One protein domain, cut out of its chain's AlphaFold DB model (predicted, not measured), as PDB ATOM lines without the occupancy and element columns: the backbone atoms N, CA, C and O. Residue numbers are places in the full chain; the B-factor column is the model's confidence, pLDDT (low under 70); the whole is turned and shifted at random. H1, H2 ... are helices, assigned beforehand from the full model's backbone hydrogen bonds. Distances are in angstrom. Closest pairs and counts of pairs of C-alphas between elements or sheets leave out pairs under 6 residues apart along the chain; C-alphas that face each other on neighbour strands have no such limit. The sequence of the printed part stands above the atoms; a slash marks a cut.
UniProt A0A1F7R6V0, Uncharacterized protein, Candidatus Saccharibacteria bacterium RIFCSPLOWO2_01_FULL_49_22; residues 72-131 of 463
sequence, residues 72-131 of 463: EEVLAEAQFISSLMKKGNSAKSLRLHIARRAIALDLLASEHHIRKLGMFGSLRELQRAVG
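AT A GLANCE: This is residues 72 to 131 of the 463 residues of an uncharacterized protein of Candidatus Saccharibacteria bacterium RIFCSPLOWO2_01_FULL_49_22 (UniProt A0A1F7R6V0). Begin at the first printed residue and you meet the longest helix, H1, which runs along one side of a small helical body; on its other side the three shorter helices H2, H3 and H4 have their centres in a triangle, with H2 and H4 set at large angles to H1. The loop of residues 86 to 91 sticks out. The printed part has 60 residues with four named helices, H1 to H4 in chain order, and no named strand; its class is all helix. It is compact, with a radius of gyration of the C-alphas of 10.9 A and spans of 34 by 23 by 18 A.

IN THESE COORDINATES: Find C-alpha 72 at (12.608, 42.004, 28.979); from there H1, residues 72 to 84, runs 18.8 A to C-alpha 84 at (6.829, 28.593, 40.763). Next come H2, residues 96 to 104, 12.3 A long, and H3, residues 111 to 115, 6.3 A long. H4, residues 123 to 129, runs 9.8 A to C-alpha 129 at (15.502, 43.104, 38.976).

HOW THE PARTS SIT: Look at residues 75 to 78, with which alone H1 touches H4, about perpendicular at 90 degrees; the closest C-alphas, of Leu 75 and Leu 126, are 7.2 A apart. H1 and H2 are close but not clearly touching, the closest C-alphas, of Ile 81 and Ala 102, being 7.6 A apart, at a steep tilt of 67 degrees, opposite ways. H3 touches H4, closest at the C-alphas of Ile 114 and Leu 123, 6.6 A apart. In all four helices every O i to N i+4 pair is within hydrogen-bond range.

THE WHOLE: The C-alphas farthest apart, of Gly 88 and Gly 118, are 33.9 A apart. The printed part has no cut, and the link from H1 to H2 is long, with 11 residues. The model's pLDDT is under 70 at residues 86 to 93 and residue 117.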
ATOM      1  N   GLU A  72      13.991  42.123  28.508       88.19
ATOM      2  CA  GLU A  72      12.608  42.004  28.979       88.19
ATOM      3  C   GLU A  72      12.150  40.542  29.015       88.19
ATOM      4  O   GLU A  72      11.563  40.121  30.010       88.19
ATOM      5  N   GLU A  73      12.507  39.752  28.000       88.56
ATOM      6  CA  GLU A  73      12.225  38.310  27.943       88.56
ATOM      7  C   GLU A  73      12.919  37.563  29.086       88.56
ATOM      8  O   GLU A  73      12.256  36.882  29.869       88.56
ATOM      9  N   VAL A  74      14.220  37.800  29.290       88.56
ATOM     10  CA  VAL A  74      14.976  37.184  30.399       88.56
ATOM     11  C   VAL A  74      14.390  37.557  31.767       88.56
ATOM     12  O   VAL A  74      14.411  36.766  32.716       88.56
ATOM     13  N   LEU A  75      13.871  38.779  31.903       88.50
ATOM     14  CA  LEU A  75      13.234  39.229  33.137       88.50
ATOM     15  C   LEU A  75      11.887  38.527  33.361       88.50
ATOM     16  O   LEU A  75      11.616  38.109  34.488       88.50
ATOM     17  N   ALA A  76      11.080  38.355  32.312       86.81
ATOM     18  CA  ALA A  76       9.813  37.629  32.366       86.81
ATOM     19  C   ALA A  76      10.017  36.143  32.711       86.81
ATOM     20  O   ALA A  76       9.340  35.619  33.597       86.81
ATOM     21  N   GLU A  77      11.008  35.488  32.104       90.12
ATOM     22  CA  GLU A  77      11.419  34.116  32.431       90.12
ATOM     23  C   GLU A  77      11.834  33.985  33.899       90.12
ATOM     24  O   GLU A  77      11.351  33.121  34.634       90.12
ATOM     25  N   ALA A  78      12.693  34.887  34.378       87.62
ATOM     26  CA  ALA A  78      13.138  34.881  35.767       87.62
ATOM     27  C   ALA A  78      11.981  35.116  36.759       87.62
ATOM     28  O   ALA A  78      11.951  34.496  37.829       87.62
ATOM     29  N   GLN A  79      11.015  35.979  36.418       87.31
ATOM     30  CA  GLN A  79       9.798  36.192  37.209       87.31
ATOM     31  C   GLN A  79       8.909  34.950  37.223       87.31
ATOM     32  O   GLN A  79       8.428  34.559  38.290       87.31
ATOM     33  N   PHE A  80       8.738  34.305  36.070       87.12
ATOM     34  CA  PHE A  80       8.001  33.058  35.934       87.12
ATOM     35  C   PHE A  80       8.609  31.955  36.806       87.12
ATOM     36  O   PHE A  80       7.923  31.437  37.689       87.12
ATOM     37  N   ILE A  81       9.910  31.677  36.672       87.38
ATOM     38  CA  ILE A  81      10.615  30.691  37.507       87.38
ATOM     39  C   ILE A  81      10.486  31.040  38.993       87.38
ATOM     40  O   ILE A  81      10.187  30.179  39.821       87.38
ATOM     41  N   SER A  82      10.645  32.315  39.357       82.75
ATOM     42  CA  SER A  82      10.472  32.746  40.746       82.75
ATOM     43  C   SER A  82       9.039  32.566  41.260       82.75
ATOM     44  O   SER A  82       8.859  32.396  42.467       82.75
ATOM     45  N   SER A  83       8.028  32.636  40.391       82.06
ATOM     46  CA  SER A  83       6.623  32.448  40.762       82.06
ATOM     47  C   SER A  83       6.324  30.995  41.149       82.06
ATOM     48  O   SER A  83       5.578  30.765  42.101       82.06
ATOM     49  N   LEU A  84       6.990  30.029  40.504       81.19
ATOM     50  CA  LEU A  84       6.829  28.593  40.763       81.19
ATOM     51  C   LEU A  84       7.338  28.175  42.148       81.19
ATOM     52  O   LEU A  84       6.825  27.231  42.744       81.19
ATOM     53  N   MET A  85       8.314  28.904  42.693       76.62
ATOM     54  CA  MET A  85       8.984  28.557  43.951       76.62
ATOM     55  C   MET A  85       8.304  29.135  45.209       76.62
ATOM     56  O   MET A  85       8.784  28.941  46.331       76.62
ATOM     57  N   LYS A  86       7.167  29.837  45.073       60.41
ATOM     58  CA  LYS A  86       6.456  30.458  46.205       60.41
ATOM     59  C   LYS A  86       5.560  29.462  46.957       60.41
ATOM     60  O   LYS A  86       4.362  29.400  46.707       60.41
ATOM     61  N   LYS A  87       6.112  28.786  47.973       51.50
ATOM     62  CA  LYS A  87       5.370  28.323  49.171       51.50
ATOM     63  C   LYS A  87       6.283  28.307  50.409       51.50
ATOM     64  O   LYS A  87       7.200  27.496  50.495       51.50
ATOM     65  N   GLY A  88       5.981  29.176  51.379       43.69
ATOM     66  CA  GLY A  88       6.585  29.200  52.721       43.69
ATOM     67  C   GLY A  88       7.752  30.183  52.889       43.69
ATOM     68  O   GLY A  88       8.591  30.327  52.006       43.69
ATOM     69  N   ASN A  89       7.772  30.877  54.030       42.00
ATOM     70  CA  ASN A  89       8.645  32.009  54.352       42.00
ATOM     71  C   ASN A  89      10.128  31.857  53.931       42.00
ATOM     72  O   ASN A  89      10.813  30.886  54.247       42.00
ATOM     73  N   SER A  90      10.607  32.903  53.251       48.94
ATOM     74  CA  SER A  90      11.973  33.457  53.283       48.94
ATOM     75  C   SER A  90      13.187  32.654  52.785       48.94
ATOM     76  O   SER A  90      14.304  33.056  53.104       48.94
ATOM     77  N   ALA A  91      13.072  31.597  51.969       49.62
ATOM     78  CA  ALA A  91      14.305  30.941  51.487       49.62
ATOM     79  C   ALA A  91      14.321  30.371  50.059       49.62
ATOM     80  O   ALA A  91      15.417  30.153  49.540       49.62
ATOM     81  N   LYS A  92      13.186  30.148  49.393       56.34
ATOM     82  CA  LYS A  92      13.140  29.450  48.091       56.34
ATOM     83  C   LYS A  92      13.026  30.408  46.891       56.34
ATOM     84  O   LYS A  92      12.083  30.347  46.121       56.34
ATOM     85  N   SER A  93      13.959  31.350  46.767       68.44
ATOM     86  CA  SER A  93      14.068  32.273  45.621       68.44
ATOM     87  C   SER A  93      14.849  31.643  44.450       68.44
ATOM     88  O   SER A  93      15.361  30.537  44.609       68.44
ATOM     89  N   LEU A  94      14.970  32.330  43.296       74.94
ATOM     90  CA  LEU A  94      15.784  31.964  42.112       74.94
ATOM     91  C   LEU A  94      17.279  31.764  42.460       74.94
ATOM     92  O   LEU A  94      18.140  32.550  42.076       74.94
ATOM     93  N   ARG A  95      17.622  30.748  43.253       78.06
ATOM     94  CA  ARG A  95      18.993  30.429  43.676       78.06
ATOM     95  C   ARG A  95      19.810  29.951  42.477       78.06
ATOM     96  O   ARG A  95      19.264  29.455  41.501       78.06
ATOM     97  N   LEU A  96      21.140  30.004  42.589       79.06
ATOM     98  CA  LEU A  96      22.049  29.616  41.501       79.06
ATOM     99  C   LEU A  96      21.778  28.212  40.933       79.06
ATOM    100  O   LEU A  96      21.872  28.022  39.727       79.06
ATOM    101  N   HIS A  97      21.446  27.230  41.777       83.31
ATOM    102  CA  HIS A  97      21.145  25.877  41.294       83.31
ATOM    103  C   HIS A  97      19.804  25.807  40.548       83.31
ATOM    104  O   HIS A  97      19.766  25.199  39.489       83.31
ATOM    105  N   ILE A  98      18.757  26.484  41.038       87.31
ATOM    106  CA  ILE A  98      17.456  26.595  40.355       87.31
ATOM    107  C   ILE A  98      17.643  27.270  38.994       87.31
ATOM    108  O   ILE A  98      17.191  26.744  37.987       87.31
ATOM    109  N   ALA A  99      18.384  28.384  38.944       86.12
ATOM    110  CA  ALA A  99      18.670  29.091  37.697       86.12
ATOM    111  C   ALA A  99      19.410  28.193  36.692       86.12
ATOM    112  O   ALA A  99      19.044  28.142  35.528       86.12
ATOM    113  N   ARG A 100      20.414  27.429  37.138       85.81
ATOM    114  CA  ARG A 100      21.145  26.489  36.271       85.81
ATOM    115  C   ARG A 100      20.282  25.348  35.746       85.81
ATOM    116  O   ARG A 100      20.473  24.940  34.608       85.81
ATOM    117  N   ARG A 101      19.362  24.834  36.562       87.81
ATOM    118  CA  ARG A 101      18.424  23.784  36.144       87.81
ATOM    119  C   ARG A 101      17.373  24.332  35.178       87.81
ATOM    120  O   ARG A 101      17.109  23.690  34.174       87.81
ATOM    121  N   ALA A 102      16.873  25.548  35.404       88.25
ATOM    122  CA  ALA A 102      16.000  26.240  34.453       88.25
ATOM    123  C   ALA A 102      16.702  26.481  33.104       88.25
ATOM    124  O   ALA A 102      16.109  26.228  32.066       88.25
ATOM    125  N   ILE A 103      17.985  26.867  33.119       87.25
ATOM    126  CA  ILE A 103      18.808  26.969  31.902       87.25
ATOM    127  C   ILE A 103      18.932  25.610  31.205       87.25
ATOM    128  O   ILE A 103      18.838  25.547  29.987       87.25
ATOM    129  N   ALA A 104      19.145  24.520  31.955       85.69
ATOM    130  CA  ALA A 104      19.258  23.173  31.387       85.69
ATOM    131  C   ALA A 104      17.973  22.720  30.666       85.69
ATOM    132  O   ALA A 104      18.063  22.026  29.658       85.69
ATOM    133  N   LEU A 105      16.815  23.168  31.156       86.25
ATOM    134  CA  LEU A 105      15.493  22.933  30.570       86.25
ATOM    135  C   LEU A 105      15.091  23.973  29.510       86.25
ATOM    136  O   LEU A 105      13.952  23.957  29.060       86.25
ATOM    137  N   ASP A 106      15.991  24.887  29.130       83.94
ATOM    138  CA  ASP A 106      15.719  25.957  28.156       83.94
ATOM    139  C   ASP A 106      14.558  26.891  28.579       83.94
ATOM    140  O   ASP A 106      13.816  27.418  27.754       83.94
ATOM    141  N   LEU A 107      14.393  27.081  29.897       86.62
ATOM    142  CA  LEU A 107      13.378  27.943  30.529       86.62
ATOM    143  C   LEU A 107      13.942  29.283  31.029       86.62
ATOM    144  O   LEU A 107      13.221  30.075  31.639       86.62
ATOM    145  N   LEU A 108      15.251  29.484  30.882       87.69
ATOM    146  CA  LEU A 108      15.943  30.709  31.253       87.69
ATOM    147  C   LEU A 108      17.166  30.901  30.359       87.69
ATOM    148  O   LEU A 108      17.924  29.952  30.136       87.69
ATOM    149  N   ALA A 109      17.416  32.147  29.972       87.00
ATOM    150  CA  ALA A 109      18.633  32.573  29.292       87.00
ATOM    151  C   ALA A 109      19.936  31.970  29.837       87.00
ATOM    152  O   ALA A 109      20.176  31.897  31.048       87.00
ATOM    153  N   SER A 110      20.861  31.650  28.927       85.56
ATOM    154  CA  SER A 110      22.164  31.079  29.285       85.56
ATOM    155  C   SER A 110      22.962  31.942  30.282       85.56
ATOM    156  O   SER A 110      22.916  33.177  30.276       85.56
ATOM    157  N   GLU A 111      23.798  31.294  31.105       84.31
ATOM    158  CA  GLU A 111      24.635  31.988  32.104       84.31
ATOM    159  C   GLU A 111      25.579  33.019  31.451       84.31
ATOM    160  O   GLU A 111      25.891  34.045  32.062       84.31
ATOM    161  N   HIS A 112      26.011  32.774  30.208       85.00
ATOM    162  CA  HIS A 112      26.816  33.714  29.430       85.00
ATOM    163  C   HIS A 112      26.023  34.976  29.065       85.00
ATOM    164  O   HIS A 112      26.507  36.087  29.286       85.00
ATOM    165  N   HIS A 113      24.795  34.805  28.573       85.06
ATOM    166  CA  HIS A 113      23.933  35.904  28.139       85.06
ATOM    167  C   HIS A 113      23.539  36.822  29.303       85.06
ATOM    168  O   HIS A 113      23.730  38.037  29.238       85.06
ATOM    169  N   ILE A 114      23.141  36.241  30.442       86.38
ATOM    170  CA  ILE A 114      22.806  36.989  31.670       86.38
ATOM    171  C   ILE A 114      23.990  37.849  32.154       86.38
ATOM    172  O   ILE A 114      23.808  38.973  32.632       86.38
ATOM    173  N   ARG A 115      25.222  37.334  32.041       85.75
ATOM    174  CA  ARG A 115      26.447  37.998  32.524       85.75
ATOM    175  C   ARG A 115      26.984  39.092  31.607       85.75
ATOM    176  O   ARG A 115      27.908  39.800  32.008       85.75
ATOM    177  N   LYS A 116      26.438  39.261  30.403       86.12
ATOM    178  CA  LYS A 116      26.857  40.326  29.488       86.12
ATOM    179  C   LYS A 116      26.629  41.697  30.140       86.12
ATOM    180  O   LYS A 116      25.585  41.934  30.749       86.12
ATOM    181  N   LEU A 117      27.602  42.604  30.001       65.25
ATOM    182  CA  LEU A 117      27.640  43.899  30.705       65.25
ATOM    183  C   LEU A 117      26.449  44.829  30.371       65.25
ATOM    184  O   LEU A 117      26.147  45.725  31.148       65.25
ATOM    185  N   GLY A 118      25.757  44.599  29.246       75.38
ATOM    186  CA  GLY A 118      24.536  45.320  28.843       75.38
ATOM    187  C   GLY A 118      23.210  44.633  29.209       75.38
ATOM    188  O   GLY A 118      22.157  45.238  29.045       75.38
ATOM    189  N   MET A 119      23.250  43.393  29.710       86.00
ATOM    190  CA  MET A 119      22.065  42.634  30.129       86.00
ATOM    191  C   MET A 119      21.833  42.824  31.628       86.00
ATOM    192  O   MET A 119      21.162  43.768  32.028       86.00
ATOM    193  N   PHE A 120      22.440  41.992  32.477       83.88
ATOM    194  CA  PHE A 120      22.370  42.147  33.935       83.88
ATOM    195  C   PHE A 120      23.757  42.152  34.591       83.88
ATOM    196  O   PHE A 120      23.886  42.529  35.751       83.88
ATOM    197  N   GLY A 121      24.814  41.720  33.894       83.12
ATOM    198  CA  GLY A 121      26.179  41.627  34.431       83.12
ATOM    199  C   GLY A 121      26.388  40.487  35.441       83.12
ATOM    200  O   GLY A 121      27.471  39.906  35.514       83.12
ATOM    201  N   SER A 122      25.361  40.100  36.202       83.38
ATOM    202  CA  SER A 122      25.389  38.925  37.073       83.38
ATOM    203  C   SER A 122      23.989  38.383  37.373       83.38
ATOM    204  O   SER A 122      23.005  39.118  37.349       83.38
ATOM    205  N   LEU A 123      23.910  37.105  37.768       83.31
ATOM    206  CA  LEU A 123      22.663  36.500  38.258       83.31
ATOM    207  C   LEU A 123      22.092  37.249  39.479       83.31
ATOM    208  O   LEU A 123      20.883  37.269  39.676       83.31
ATOM    209  N   ARG A 124      22.946  37.895  40.288       78.69
ATOM    210  CA  ARG A 124      22.513  38.683  41.452       78.69
ATOM    211  C   ARG A 124      21.733  39.929  41.037       78.69
ATOM    212  O   ARG A 124      20.749  40.268  41.683       78.69
ATOM    213  N   GLU A 125      22.159  40.602  39.974       83.38
ATOM    214  CA  GLU A 125      21.428  41.762  39.454       83.38
ATOM    215  C   GLU A 125      20.112  41.341  38.794       83.38
ATOM    216  O   GLU A 125      19.111  42.030  38.965       83.38
ATOM    217  N   LEU A 126      20.066  40.173  38.139       86.00
ATOM    218  CA  LEU A 126      18.803  39.597  37.663       86.00
ATOM    219  C   LEU A 126      17.841  39.317  38.830       86.00
ATOM    220  O   LEU A 126      16.690  39.735  38.784       86.00
ATOM    221  N   GLN A 127      18.319  38.690  39.914       82.31
ATOM    222  CA  GLN A 127      17.528  38.463  41.136       82.31
ATOM    223  C   GLN A 127      16.975  39.774  41.719       82.31
ATOM    224  O   GLN A 127      15.803  39.840  42.087       82.31
ATOM    225  N   ARG A 128      17.791  40.834  41.772       79.62
ATOM    226  CA  ARG A 128      17.338  42.162  42.213       79.62
ATOM    227  C   ARG A 128      16.277  42.742  41.284       79.62
ATOM    228  O   ARG A 128      15.290  43.275  41.778       79.62
ATOM    229  N   ALA A 129      16.452  42.609  39.969       83.50
ATOM    230  CA  ALA A 129      15.502  43.104  38.976       83.50
ATOM    231  C   ALA A 129      14.121  42.429  39.084       83.50
ATOM    232  O   ALA A 129      13.110  43.066  38.807       83.50
ATOM    233  N   VAL A 130      14.058  41.177  39.552       82.94
ATOM    234  CA  VAL A 130      12.792  40.465  39.817       82.94
ATOM    235  C   VAL A 130      12.264  40.643  41.253       82.94
ATOM    236  O   VAL A 130      11.359  39.927  41.676       82.94
ATOM    237  N   GLY A 131      12.813  41.590  42.021       73.19
ATOM    238  CA  GLY A 131      12.347  41.919  43.374       73.19
ATOM    239  C   GLY A 131      12.780  40.930  44.462       73.19
ATOM    240  O   GLY A 131      12.245  40.950  45.571       73.19
TER     241      GLY A 131